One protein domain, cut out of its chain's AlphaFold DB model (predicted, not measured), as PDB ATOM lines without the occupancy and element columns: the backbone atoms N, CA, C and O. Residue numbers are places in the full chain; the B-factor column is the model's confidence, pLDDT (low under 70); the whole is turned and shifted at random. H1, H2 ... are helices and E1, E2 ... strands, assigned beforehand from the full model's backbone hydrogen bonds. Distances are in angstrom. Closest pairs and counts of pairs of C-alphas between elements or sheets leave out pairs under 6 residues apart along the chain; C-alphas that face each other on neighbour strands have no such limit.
ATOM      1  N   ASP A 321     160.719 145.137 131.532       93.88
ATOM      2  CA  ASP A 321     161.202 145.899 132.690       93.88
ATOM      3  C   ASP A 321     161.128 145.112 134.009       93.88
ATOM      4  O   ASP A 321     161.771 145.486 134.998       93.88
ATOM      5  N   ALA A 322     160.345 144.029 134.044       94.62
ATOM      6  CA  ALA A 322     160.246 143.143 135.194       94.62
ATOM      7  C   ALA A 322     161.579 142.439 135.498       94.62
ATOM      8  O   ALA A 322     162.469 142.302 134.656       94.62
ATOM      9  N   THR A 323     161.715 141.972 136.737       93.38
ATOM     10  CA  THR A 323     162.902 141.236 137.185       93.38
ATOM     11  C   THR A 323     163.098 139.951 136.378       93.38
ATOM     12  O   THR A 323     162.139 139.326 135.920       93.38
ATOM     13  N   ARG A 324     164.356 139.521 136.222       90.06
ATOM     14  CA  ARG A 324     164.678 138.333 135.421       90.06
ATOM     15  C   ARG A 324     164.018 137.065 135.963       90.06
ATOM     16  O   ARG A 324     163.505 136.272 135.179       90.06
ATOM     17  N   ASP A 325     163.992 136.907 137.284       88.38
ATOM     18  CA  ASP A 325     163.366 135.758 137.945       88.38
ATOM     19  C   ASP A 325     161.860 135.710 137.680       88.38
ATOM     20  O   ASP A 325     161.331 134.652 137.330       88.38
ATOM     21  N   TYR A 326     161.189 136.865 137.740       91.62
ATOM     22  CA  TYR A 326     159.779 136.981 137.379       91.62
ATOM     23  C   TYR A 326     159.548 136.607 135.912       91.62
ATOM     24  O   TYR A 326     158.711 135.754 135.624       91.62
ATOM     25  N   GLN A 327     160.341 137.157 134.981       91.88
ATOM     26  CA  GLN A 327     160.234 136.821 133.556       91.88
ATOM     27  C   GLN A 327     160.358 135.311 133.314       91.88
ATOM     28  O   GLN A 327     159.566 134.728 132.573       91.88
ATOM     29  N   ILE A 328     161.337 134.666 133.958       87.88
ATOM     30  CA  ILE A 328     161.526 133.215 133.879       87.88
ATOM     31  C   ILE A 328     160.298 132.483 134.430       87.88
ATOM     32  O   ILE A 328     159.819 131.546 133.790       87.88
ATOM     33  N   GLY A 329     159.776 132.902 135.585       86.25
ATOM     34  CA  GLY A 329     158.566 132.345 136.190       86.25
ATOM     35  C   GLY A 329     157.360 132.403 135.252       86.25
ATOM     36  O   GLY A 329     156.757 131.370 134.965       86.25
ATOM     37  N   THR A 330     157.066 133.571 134.683       89.81
ATOM     38  CA  THR A 330     155.946 133.762 133.748       89.81
ATOM     39  C   THR A 330     156.096 132.914 132.483       89.81
ATOM     40  O   THR A 330     155.132 132.306 132.021       89.81
ATOM     41  N   ILE A 331     157.306 132.818 131.918       90.38
ATOM     42  CA  ILE A 331     157.549 131.980 130.734       90.38
ATOM     43  C   ILE A 331     157.361 130.500 131.073       90.38
ATOM     44  O   ILE A 331     156.831 129.747 130.255       90.38
ATOM     45  N   ARG A 332     157.737 130.068 132.282       86.12
ATOM     46  CA  ARG A 332     157.462 128.701 132.743       86.12
ATOM     47  C   ARG A 332     155.965 128.430 132.854       86.12
ATOM     48  O   ARG A 332     155.539 127.354 132.438       86.12
ATOM     49  N   SER A 333     155.177 129.383 133.353       86.81
ATOM     50  CA  SER A 333     153.714 129.271 133.364       86.81
ATOM     51  C   SER A 333     153.164 129.131 131.946       86.81
ATOM     52  O   SER A 333     152.485 128.145 131.668       86.81
ATOM     53  N   LEU A 334     153.566 130.001 131.011       91.00
ATOM     54  CA  LEU A 334     153.196 129.892 129.594       91.00
ATOM     55  C   LEU A 334     153.519 128.502 129.011       91.00
ATOM     56  O   LEU A 334     152.668 127.889 128.366       91.00
ATOM     57  N   VAL A 335     154.719 127.970 129.263       89.94
ATOM     58  CA  VAL A 335     155.094 126.620 128.808       89.94
ATOM     59  C   VAL A 335     154.149 125.561 129.369       89.94
ATOM     60  O   VAL A 335     153.744 124.672 128.624       89.94
ATOM     61  N   ARG A 336     153.749 125.645 130.644       85.06
ATOM     62  CA  ARG A 336     152.795 124.684 131.217       85.06
ATOM     63  C   ARG A 336     151.450 124.723 130.498       85.06
ATOM     64  O   ARG A 336     150.917 123.653 130.218       85.06
ATOM     65  N   TYR A 337     150.925 125.897 130.146       87.06
ATOM     66  CA  TYR A 337     149.688 125.981 129.359       87.06
ATOM     67  C   TYR A 337     149.849 125.342 127.972       87.06
ATOM     68  O   TYR A 337     148.995 124.561 127.556       87.06
ATOM     69  N   ILE A 338     150.969 125.589 127.281       90.81
ATOM     70  CA  ILE A 338     151.245 124.979 125.966       90.81
ATOM     71  C   ILE A 338     151.346 123.449 126.082       90.81
ATOM     72  O   ILE A 338     150.764 122.725 125.276       90.81
ATOM     73  N   LEU A 339     152.041 122.940 127.103       88.56
ATOM     74  CA  LEU A 339     152.130 121.500 127.360       88.56
ATOM     75  C   LEU A 339     150.766 120.896 127.725       88.56
ATOM     76  O   LEU A 339     150.510 119.742 127.387       88.56
ATOM     77  N   ASN A 340     149.885 121.654 128.385       85.94
ATOM     78  CA  ASN A 340     148.509 121.227 128.637       85.94
ATOM     79  C   ASN A 340     147.678 121.183 127.353       85.94
ATOM     80  O   ASN A 340     146.941 120.219 127.193       85.94
ATOM     81  N   MET A 341     147.839 122.123 126.410       87.00
ATOM     82  CA  MET A 341     147.216 121.997 125.082       87.00
ATOM     83  C   MET A 341     147.690 120.734 124.349       87.00
ATOM     84  O   MET A 341     146.873 120.013 123.778       87.00
ATOM     85  N   ASP A 342     148.997 120.452 124.378       88.56
ATOM     86  CA  ASP A 342     149.595 119.302 123.688       88.56
ATOM     87  C   ASP A 342     149.141 117.956 124.266       88.56
ATOM     88  O   ASP A 342     148.759 117.047 123.528       88.56
ATOM     89  N   LYS A 343     149.137 117.828 125.595       85.44
ATOM     90  CA  LYS A 343     148.859 116.561 126.288       85.44
ATOM     91  C   LYS A 343     147.382 116.322 126.578       85.44
ATOM     92  O   LYS A 343     147.034 115.283 127.133       85.44
ATOM     93  N   ARG A 344     146.501 117.252 126.201       78.06
ATOM     94  CA  ARG A 344     145.066 117.139 126.458       78.06
ATOM     95  C   ARG A 344     144.443 115.978 125.686       78.06
ATOM     96  O   ARG A 344     144.518 115.934 124.457       78.06
ATOM     97  N   THR A 345     143.787 115.058 126.392       66.69
ATOM     98  CA  THR A 345     143.167 113.856 125.803       66.69
ATOM     99  C   THR A 345     141.637 113.876 125.807       66.69
ATOM    100  O   THR A 345     141.022 112.894 125.392       66.69
ATOM    101  N   ASP A 346     140.991 114.949 126.277       64.19
ATOM    102  CA  ASP A 346     139.533 115.047 126.237       64.19
ATOM    103  C   ASP A 346     139.041 115.351 124.808       64.19
ATOM    104  O   ASP A 346     139.350 116.351 124.168       64.19
ATOM    105  N   THR A 347     138.225 114.454 124.263       53.09
ATOM    106  CA  THR A 347     137.796 114.501 122.854       53.09
ATOM    107  C   THR A 347     136.858 115.670 122.513       53.09
ATOM    108  O   THR A 347     136.401 115.766 121.379       53.09
ATOM    109  N   GLN A 348     136.511 116.529 123.480       52.47
ATOM    110  CA  GLN A 348     135.608 117.671 123.284       52.47
ATOM    111  C   GLN A 348     136.335 119.017 123.125       52.47
ATOM    112  O   GLN A 348     135.717 119.962 122.643       52.47
ATOM    113  N   ARG A 349     137.618 119.111 123.506       62.41
ATOM    114  CA  ARG A 349     138.429 120.346 123.467       62.41
ATOM    115  C   ARG A 349     139.851 120.051 122.978       62.41
ATOM    116  O   ARG A 349     140.835 120.542 123.522       62.41
ATOM    117  N   ASP A 350     139.950 119.203 121.955       75.19
ATOM    118  CA  ASP A 350     141.224 118.872 121.322       75.19
ATOM    119  C   ASP A 350     141.777 120.094 120.562       75.19
ATOM    120  O   ASP A 350     141.104 120.639 119.686       75.19
ATOM    121  N   TYR A 351     143.006 120.503 120.888       82.44
ATOM    122  CA  TYR A 351     143.733 121.535 120.160       82.44
ATOM    123  C   TYR A 351     144.593 120.921 119.049       82.44
ATOM    124  O   TYR A 351     145.477 120.099 119.319       82.44
ATOM    125  N   PRO A 352     144.407 121.336 117.786       86.25
ATOM    126  CA  PRO A 352     145.191 120.808 116.687       86.25
ATOM    127  C   PRO A 352     146.658 121.248 116.790       86.25
ATOM    128  O   PRO A 352     146.971 122.386 117.136       86.25
ATOM    129  N   VAL A 353     147.574 120.366 116.377       86.38
ATOM    130  CA  VAL A 353     149.031 120.615 116.412       86.38
ATOM    131  C   VAL A 353     149.414 121.945 115.748       86.38
ATOM    132  O   VAL A 353     150.309 122.629 116.233       86.38
ATOM    133  N   TYR A 354     148.744 122.354 114.661       87.75
ATOM    134  CA  TYR A 354     149.057 123.626 113.995       87.75
ATOM    135  C   TYR A 354     148.826 124.848 114.898       87.75
ATOM    136  O   TYR A 354     149.548 125.834 114.773       87.75
ATOM    137  N   GLU A 355     147.840 124.796 115.794       90.06
ATOM    138  CA  GLU A 355     147.512 125.898 116.697       90.06
ATOM    139  C   GLU A 355     148.579 126.029 117.783       90.06
ATOM    140  O   GLU A 355     149.103 127.117 118.007       90.06
ATOM    141  N   ILE A 356     148.991 124.901 118.371       89.81
ATOM    142  CA  ILE A 356     150.092 124.826 119.343       89.81
ATOM    143  C   ILE A 356     151.376 125.413 118.738       89.81
ATOM    144  O   ILE A 356     152.029 126.263 119.348       89.81
ATOM    145  N   LYS A 357     151.701 125.025 117.497       89.62
ATOM    146  CA  LYS A 357     152.836 125.578 116.741       89.62
ATOM    147  C   LYS A 357     152.727 127.084 116.558       89.62
ATOM    148  O   LYS A 357     153.689 127.802 116.803       89.62
ATOM    149  N   GLN A 358     151.548 127.576 116.185       92.94
ATOM    150  CA  GLN A 358     151.328 129.007 116.016       92.94
ATOM    151  C   GLN A 358     151.581 129.778 117.319       92.94
ATOM    152  O   GLN A 358     152.186 130.846 117.272       92.94
ATOM    153  N   LYS A 359     151.182 129.250 118.485       93.19
ATOM    154  CA  LYS A 359     151.475 129.890 119.782       93.19
ATOM    155  C   LYS A 359     152.977 129.945 120.070       93.19
ATOM    156  O   LYS A 359     153.492 130.985 120.477       93.19
ATOM    157  N   ILE A 360     153.684 128.847 119.815       92.81
ATOM    158  CA  ILE A 360     155.141 128.750 119.971       92.81
ATOM    159  C   ILE A 360     155.856 129.738 119.044       92.81
ATOM    160  O   ILE A 360     156.738 130.475 119.487       92.81
ATOM    161  N   ASP A 361     155.455 129.790 117.776       92.69
ATOM    162  CA  ASP A 361     156.014 130.710 116.790       92.69
ATOM    163  C   ASP A 361     155.707 132.163 117.170       92.69
ATOM    164  O   ASP A 361     156.583 133.022 117.091       92.69
ATOM    165  N   ASN A 362     154.496 132.452 117.654       95.12
ATOM    166  CA  ASN A 362     154.122 133.779 118.141       95.12
ATOM    167  C   ASN A 362     155.006 134.236 119.308       95.12
ATOM    168  O   ASN A 362     155.400 135.401 119.325       95.12
ATOM    169  N   PHE A 363     155.339 133.343 120.247       95.50
ATOM    170  CA  PHE A 363     156.281 133.626 121.333       95.50
ATOM    171  C   PHE A 363     157.713 133.832 120.814       95.50
ATOM    172  O   PHE A 363     158.361 134.829 121.127       95.50
ATOM    173  N   ASN A 364     158.209 132.923 119.969       93.56
ATOM    174  CA  ASN A 364     159.577 132.976 119.441       93.56
ATOM    175  C   ASN A 364     159.853 134.199 118.555       93.56
ATOM    176  O   ASN A 364     161.006 134.625 118.438       93.56
ATOM    177  N   ASN A 365     158.805 134.760 117.952       94.38
ATOM    178  CA  ASN A 365     158.868 135.944 117.105       94.38
ATOM    179  C   ASN A 365     158.613 137.263 117.860       94.38
ATOM    180  O   ASN A 365     158.534 138.314 117.221       94.38
ATOM    181  N   ILE A 366     158.499 137.255 119.196       94.44
ATOM    182  CA  ILE A 366     158.422 138.501 119.974       94.44
ATOM    183  C   ILE A 366     159.742 139.271 119.815       94.44
ATOM    184  O   ILE A 366     160.818 138.822 120.218       94.44
ATOM    185  N   ALA A 367     159.658 140.456 119.210       89.69
ATOM    186  CA  ALA A 367     160.819 141.289 118.938       89.69
ATOM    187  C   ALA A 367     161.452 141.811 120.237       89.69
ATOM    188  O   ALA A 367     160.775 142.379 121.090       89.69
ATOM    189  N   GLY A 368     162.772 141.655 120.367       85.06
ATOM    190  CA  GLY A 368     163.526 142.171 121.512       85.06
ATOM    191  C   GLY A 368     163.336 141.395 122.820       85.06
ATOM    192  O   GLY A 368     163.799 141.878 123.853       85.06
ATOM    193  N   LEU A 369     162.688 140.225 122.780       89.56
ATOM    194  CA  LEU A 369     162.616 139.299 123.903       89.56
ATOM    195  C   LEU A 369     163.907 138.472 123.999       89.56
ATOM    196  O   LEU A 369     164.373 137.872 123.027       89.56
ATOM    197  N   ASP A 370     164.458 138.401 125.207       89.38
ATOM    198  CA  ASP A 370     165.699 137.678 125.504       89.38
ATOM    199  C   ASP A 370     165.490 136.183 125.779       89.38
ATOM    200  O   ASP A 370     166.358 135.517 126.341       89.38
ATOM    201  N   PHE A 371     164.336 135.646 125.395       90.00
ATOM    202  CA  PHE A 371     163.970 134.250 125.582       90.00
ATOM    203  C   PHE A 371     163.442 133.654 124.289       90.00
ATOM    204  O   PHE A 371     162.888 134.345 123.438       90.00
ATOM    205  N   THR A 372     163.625 132.348 124.141       92.00
ATOM    206  CA  THR A 372     163.075 131.589 123.021       92.00
ATOM    207  C   THR A 372     162.853 130.144 123.440       92.00
ATOM    208  O   THR A 372     163.611 129.594 124.244       92.00
ATOM    209  N   PHE A 373     161.815 129.528 122.895       91.31
ATOM    210  CA  PHE A 373     161.584 128.101 122.993       91.31
ATOM    211  C   PHE A 373     162.487 127.359 122.017       91.31
ATOM    212  O   PHE A 373     162.582 127.693 120.836       91.31
ATOM    213  N   VAL A 374     163.144 126.335 122.539       87.31
ATOM    214  CA  VAL A 374     163.934 125.356 121.806       87.31
ATOM    215  C   VAL A 374     163.192 124.036 121.918       87.31
ATOM    216  O   VAL A 374     162.991 123.531 123.021       87.31
ATOM    217  N   ILE A 375     162.773 123.509 120.775       84.69
ATOM    218  CA  ILE A 375     161.949 122.305 120.676       84.69
ATOM    219  C   ILE A 375     162.645 121.342 119.721       84.69
ATOM    220  O   ILE A 375     163.218 121.782 118.719       84.69
ATOM    221  N   ASP A 376     162.611 120.048 120.033       78.38
ATOM    222  CA  ASP A 376     163.085 119.028 119.104       78.38
ATOM    223  C   ASP A 376     162.148 118.970 117.878       78.38
ATOM    224  O   ASP A 376     160.931 118.823 118.033       78.38
ATOM    225  N   PRO A 377     162.666 119.082 116.642       73.62
ATOM    226  CA  PRO A 377     161.849 118.970 115.435       73.62
ATOM    227  C   PRO A 377     161.023 117.675 115.338       73.62
ATOM    228  O   PRO A 377     160.007 117.663 114.635       73.62
ATOM    229  N   LEU A 378     161.453 116.593 116.001       71.06
ATOM    230  CA  LEU A 378     160.727 115.323 116.049       71.06
ATOM    231  C   LEU A 378     159.467 115.419 116.922       71.06
ATOM    232  O   LEU A 378     158.402 114.978 116.485       71.06
ATOM    233  N   ASP A 379     159.567 116.082 118.074       70.38
ATOM    234  CA  ASP A 379     158.459 116.296 119.018       70.38
ATOM    235  C   ASP A 379     157.456 117.332 118.487       70.38
ATOM    236  O   ASP A 379     156.258 117.291 118.760       70.38
ATOM    237  N   TYR A 380     157.924 118.254 117.641       69.31
ATOM    238  CA  TYR A 380     157.102 119.345 117.119       69.31
ATOM    239  C   TYR A 380     155.938 118.878 116.228       69.31
ATOM    240  O   TYR A 380     155.027 119.653 115.952       69.31
ATOM    241  N   ASN A 381     155.952 117.642 115.720       74.88
ATOM    242  CA  ASN A 381     154.975 117.163 114.734       74.88
ATOM    243  C   ASN A 381     153.954 116.157 115.278       74.88
ATOM    244  O   ASN A 381     153.069 115.751 114.521       74.88
ATOM    245  N   GLN A 382     154.056 115.755 116.545       77.38
ATOM    246  CA  GLN A 382     153.191 114.736 117.132       77.38
ATOM    247  C   GLN A 382     152.562 115.242 118.425       77.38
ATOM    248  O   GLN A 382     153.247 115.725 119.323       77.38
ATOM    249  N   LYS A 383     151.239 115.106 118.519       81.31
ATOM    250  CA  LYS A 383     150.496 115.500 119.712       81.31
ATOM    251  C   LYS A 383     150.903 114.639 120.913       81.31
ATOM    252  O   LYS A 383     151.053 113.425 120.778       81.31
ATOM    253  N   GLY A 384     151.040 115.268 122.074       82.06
ATOM    254  CA  GLY A 384     151.364 114.626 123.347       82.06
ATOM    255  C   GLY A 384     152.852 114.324 123.535       82.06
ATOM    256  O   GLY A 384     153.221 113.698 124.530       82.06
ATOM    257  N   THR A 385     153.700 114.738 122.591       83.62
ATOM    258  CA  THR A 385     155.148 114.470 122.609       83.62
ATOM    259  C   THR A 385     155.984 115.709 122.897       83.62
ATOM    260  O   THR A 385     157.200 115.604 123.014       83.62
ATOM    261  N   LEU A 386     155.354 116.878 123.038       85.62
ATOM    262  CA  LEU A 386     156.068 118.143 123.088       85.62
ATOM    263  C   LEU A 386     156.967 118.242 124.332       85.62
ATOM    264  O   LEU A 386     156.495 118.163 125.471       85.62
ATOM    265  N   ASP A 387     158.258 118.495 124.099       85.06
ATOM    266  CA  ASP A 387     159.235 118.908 125.108       85.06
ATOM    267  C   ASP A 387     159.749 120.319 124.788       85.06
ATOM    268  O   ASP A 387     160.375 120.560 123.751       85.06
ATOM    269  N   ILE A 388     159.468 121.278 125.674       86.56
ATOM    270  CA  ILE A 388     159.854 122.682 125.488       86.56
ATOM    271  C   ILE A 388     160.993 123.030 126.438       86.56
ATOM    272  O   ILE A 388     160.829 123.047 127.659       86.56
ATOM    273  N   LYS A 389     162.133 123.418 125.865       87.38
ATOM    274  CA  LYS A 389     163.259 123.997 126.606       87.38
ATOM    275  C   LYS A 389     163.279 125.503 126.402       87.38
ATOM    276  O   LYS A 389     163.056 125.989 125.297       87.38
ATOM    277  N   ILE A 390     163.584 126.262 127.451       88.00
ATOM    278  CA  ILE A 390     163.733 127.718 127.353       88.00
ATOM    279  C   ILE A 390     165.216 128.046 127.224       88.00
ATOM    280  O   ILE A 390     166.025 127.659 128.070       88.00
ATOM    281  N   ARG A 391     165.570 128.792 126.179       87.88
ATOM    282  CA  ARG A 391     166.888 129.410 126.040       87.88
ATOM    283  C   ARG A 391     166.813 130.866 126.471       87.88
ATOM    284  O   ARG A 391     166.088 131.654 125.867       87.88
ATOM    285  N   ASP A 392     167.621 131.201 127.467       87.50
ATOM    286  CA  ASP A 392     167.948 132.568 127.854       87.50
ATOM    287  C   ASP A 392     169.069 133.089 126.929       87.50
ATOM    288  O   ASP A 392     170.163 132.528 126.889       87.50
ATOM    289  N   ARG A 393     168.797 134.137 126.143       81.12
ATOM    290  CA  ARG A 393     169.757 134.725 125.187       81.12
ATOM    291  C   ARG A 393     170.771 135.666 125.844       81.12
ATOM    292  O   ARG A 393     171.780 135.965 125.216       81.12
ATOM    293  N   GLN A 394     170.531 136.114 127.076       75.44
ATOM    294  CA  GLN A 394     171.505 136.888 127.852       75.44
ATOM    295  C   GLN A 394     172.534 135.966 128.524       75.44
ATOM    296  O   GLN A 394     173.700 136.335 128.653       75.44
ATOM    297  N   ASN A 395     172.136 134.736 128.861       71.88
ATOM    298  CA  ASN A 395     172.998 133.704 129.438       71.88
ATOM    299  C   ASN A 395     173.343 132.629 128.392       71.88
ATOM    300  O   ASN A 395     172.828 131.513 128.417       71.88
ATOM    301  N   PHE A 396     174.243 132.993 127.468       50.28
ATOM    302  CA  PHE A 396     174.543 132.344 126.177       50.28
ATOM    303  C   PHE A 396     174.753 130.812 126.137       50.28
ATOM    304  O   PHE A 396     174.775 130.263 125.037       50.28
ATOM    305  N   ASN A 397     174.868 130.102 127.265       51.91
ATOM    306  CA  ASN A 397     175.094 128.650 127.307       51.91
ATOM    307  C   ASN A 397     174.159 127.857 128.241       51.91
ATOM    308  O   ASN A 397     174.334 126.644 128.360       51.91
ATOM    309  N   SER A 398     173.167 128.475 128.889       56.91
ATOM    310  CA  SER A 398     172.267 127.747 129.793       56.91
ATOM    311  C   SER A 398     170.876 127.589 129.191       56.91
ATOM    312  O   SER A 398     170.113 128.550 129.073       56.91
ATOM    313  N   LEU A 399     170.522 126.350 128.846       69.62
ATOM    314  CA  LEU A 399     169.116 125.965 128.822       69.62
ATOM    315  C   LEU A 399     168.620 125.993 130.264       69.62
ATOM    316  O   LEU A 399     169.281 125.457 131.157       69.62
ATOM    317  N   LEU A 400     167.478 126.635 130.492       71.75
ATOM    318  CA  LEU A 400     166.853 126.566 131.804       71.75
ATOM    319  C   LEU A 400     166.443 125.112 132.092       71.75
ATOM    320  O   LEU A 400     166.134 124.375 131.148       71.75
ATOM    321  N   PRO A 401     166.427 124.695 133.375       62.16
ATOM    322  CA  PRO A 401     165.958 123.374 133.764       62.16
ATOM    323  C   PRO A 401     164.604 123.051 133.136       62.16
ATOM    324  O   PRO A 401     163.754 123.939 132.995       62.16
ATOM    325  N   GLN A 402     164.427 121.783 132.770       61.25
ATOM    326  CA  GLN A 402     163.194 121.292 132.173       61.25
ATOM    327  C   GLN A 402     162.013 121.578 133.104       61.25
ATOM    328  O   GLN A 402     162.116 121.452 134.326       61.25
ATOM    329  N   ILE A 403     160.897 121.998 132.517       62.31
ATOM    330  CA  ILE A 403     159.696 122.339 133.271       62.31
ATOM    331  C   ILE A 403     158.876 121.059 133.414       62.31
ATOM    332  O   ILE A 403     158.474 120.498 132.393       62.31
ATOM    333  N   PRO A 404     158.618 120.580 134.643       60.09
ATOM    334  CA  PRO A 404     157.777 119.412 134.826       60.09
ATOM    335  C   PRO A 404     156.365 119.717 134.327       60.09
ATOM    336  O   PRO A 404     155.831 120.814 134.529       60.09
ATOM    337  N   TYR A 405     155.760 118.730 133.672       51.56
ATOM    338  CA  TYR A 405     154.353 118.798 133.315       51.56
ATOM    339  C   TYR A 405     153.501 118.782 134.593       51.56
ATOM    340  O   TYR A 405     153.661 117.897 135.428       51.56
ATOM    341  N   LYS A 406     152.598 119.755 134.722       66.38
ATOM    342  CA  LYS A 406     151.550 119.822 135.750       66.38
ATOM    343  C   LYS A 406     150.233 120.010 135.004       66.38
ATOM    344  O   LYS A 406     150.173 120.868 134.121       66.38
ATOM    345  N   ILE A 407     149.223 119.203 135.322       60.78
ATOM    346  CA  ILE A 407     147.869 119.397 134.789       60.78
ATOM    347  C   ILE A 407     147.341 120.721 135.349       60.78
ATOM    348  O   ILE A 407     147.454 120.959 136.551       60.78
ATOM    349  N   ILE A 408     146.815 121.585 134.482       59.91
ATOM    350  CA  ILE A 408     146.194 122.863 134.861       59.91
ATOM    351  C   ILE A 408     144.735 122.828 134.389       59.91
ATOM    352  O   ILE A 408     144.452 122.268 133.327       59.91
ATOM    353  N   SER A 409     143.812 123.363 135.194       51.88
ATOM    354  CA  SER A 409     142.401 123.521 134.826       51.88
ATOM    355  C   SER A 409     142.222 124.529 133.690       51.88
ATOM    356  O   SER A 409     143.070 125.384 133.448       51.88
ATOM    357  N   ASP A 410     141.092 124.434 132.988       46.16
ATOM    358  CA  ASP A 410     140.703 125.431 131.980       46.16
ATOM    359  C   ASP A 410     140.298 126.776 132.574       46.16
ATOM    360  O   ASP A 410     140.274 127.766 131.851       46.16
ATOM    361  N   GLU A 411     139.939 126.775 133.854       42.78
ATOM    362  CA  GLU A 411     139.429 127.921 134.594       42.78
ATOM    363  C   GLU A 411     140.488 128.372 135.607       42.78
ATOM    364  O   GLU A 411     141.173 127.525 136.200       42.78
ATOM    365  N   ASN A 412     140.616 129.698 135.733       39.19
ATOM    366  CA  ASN A 412     141.542 130.415 136.617       39.19
ATOM    367  C   ASN A 412     141.345 130.121 138.103       39.19
ATOM    368  O   ASN A 412     140.183 130.174 138.570       39.19
TER     369      ASN A 412
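AT A GLANCE: This is residues 321 to 412 of the 412 residues of the protein "Tox-MPTase2 domain-containing protein" of Flavobacterium faecale (UniProt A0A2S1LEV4). A helical hairpin, long helix H1 and shorter helix H2 side by side in opposite directions, packs with a small two-stranded sheet, H1 nearer to strand E2 and H2 to strand E1. The two strands form a ribbon joined by a loop of twelve residues, and a tail of twenty residues with no named element follows E2. The printed part has 92 residues with two named helices and two named strands, in the order H1, H2, E1, E2; the sheet's order is E1 - E2, antiparallel. The class is mixed, helices and strands, with 42 residues, under half, in named elements. The whole is compact, with a radius of gyration of the C-alphas of 13.5 A and spans of 40 by 31 by 23 A.

HOW THE PARTS SIT: H1, residues 324 to 343, and H2, residues 353 to 364, form a helical hairpin. They touch, with the C-alphas of Ile 338 and Ile 356 closest at 6.7 A. H1 touches H2 with residues 338 to 342 alone. The helices run opposite ways at a shallow tilt of 11 degrees. H2 and E1, residues 371 to 375, have their closest C-alphas at Asn 364 and Thr 372, 5.2 A apart. E1 and E2, residues 388 to 392, are a hairpin of antiparallel neighbours, their directions 147 degrees apart. N 374 and O 389 are 2.8 A apart and N 391 and O 372 are 2.9 A apart, both within hydrogen-bond range. The closest C-alphas of H1 and E2 are those of Val 335 and Ile 388, 7.0 A apart. H1 and E1 are near each other, with 6 pairs of C-alphas within 10 A, and H2 and E2 are apart. In H1 and H2 every O i to N i+4 pair is within hydrogen-bond range.

IN THESE COORDINATES: H1 begins at C-alpha 324, (164.678, 138.333, 135.421), and runs 28.4 A to C-alpha 343. H2, from Val 353 to Asn 364, is 16.5 A long. E1, from Phe 371 to Ile 375, is 13.1 A long. E2, from Ile 388 to Asp 392, is 13.0 A long and ends at C-alpha 392, (167.948, 132.568, 127.854).

THE WHOLE: The two farthest C-alphas, those of Gln 348 and Phe 396, are 41.7 A apart. The printed part has no cut and ends at residue 412, the chain's last. The link from E1 to E2 is long, and those from H1 to H2 and from H2 to E1 are short. Mean pLDDT of the printed part is 79.6; 22 residues are under 70: 345 to 349, 380, 396 to 399 and 401 to 412.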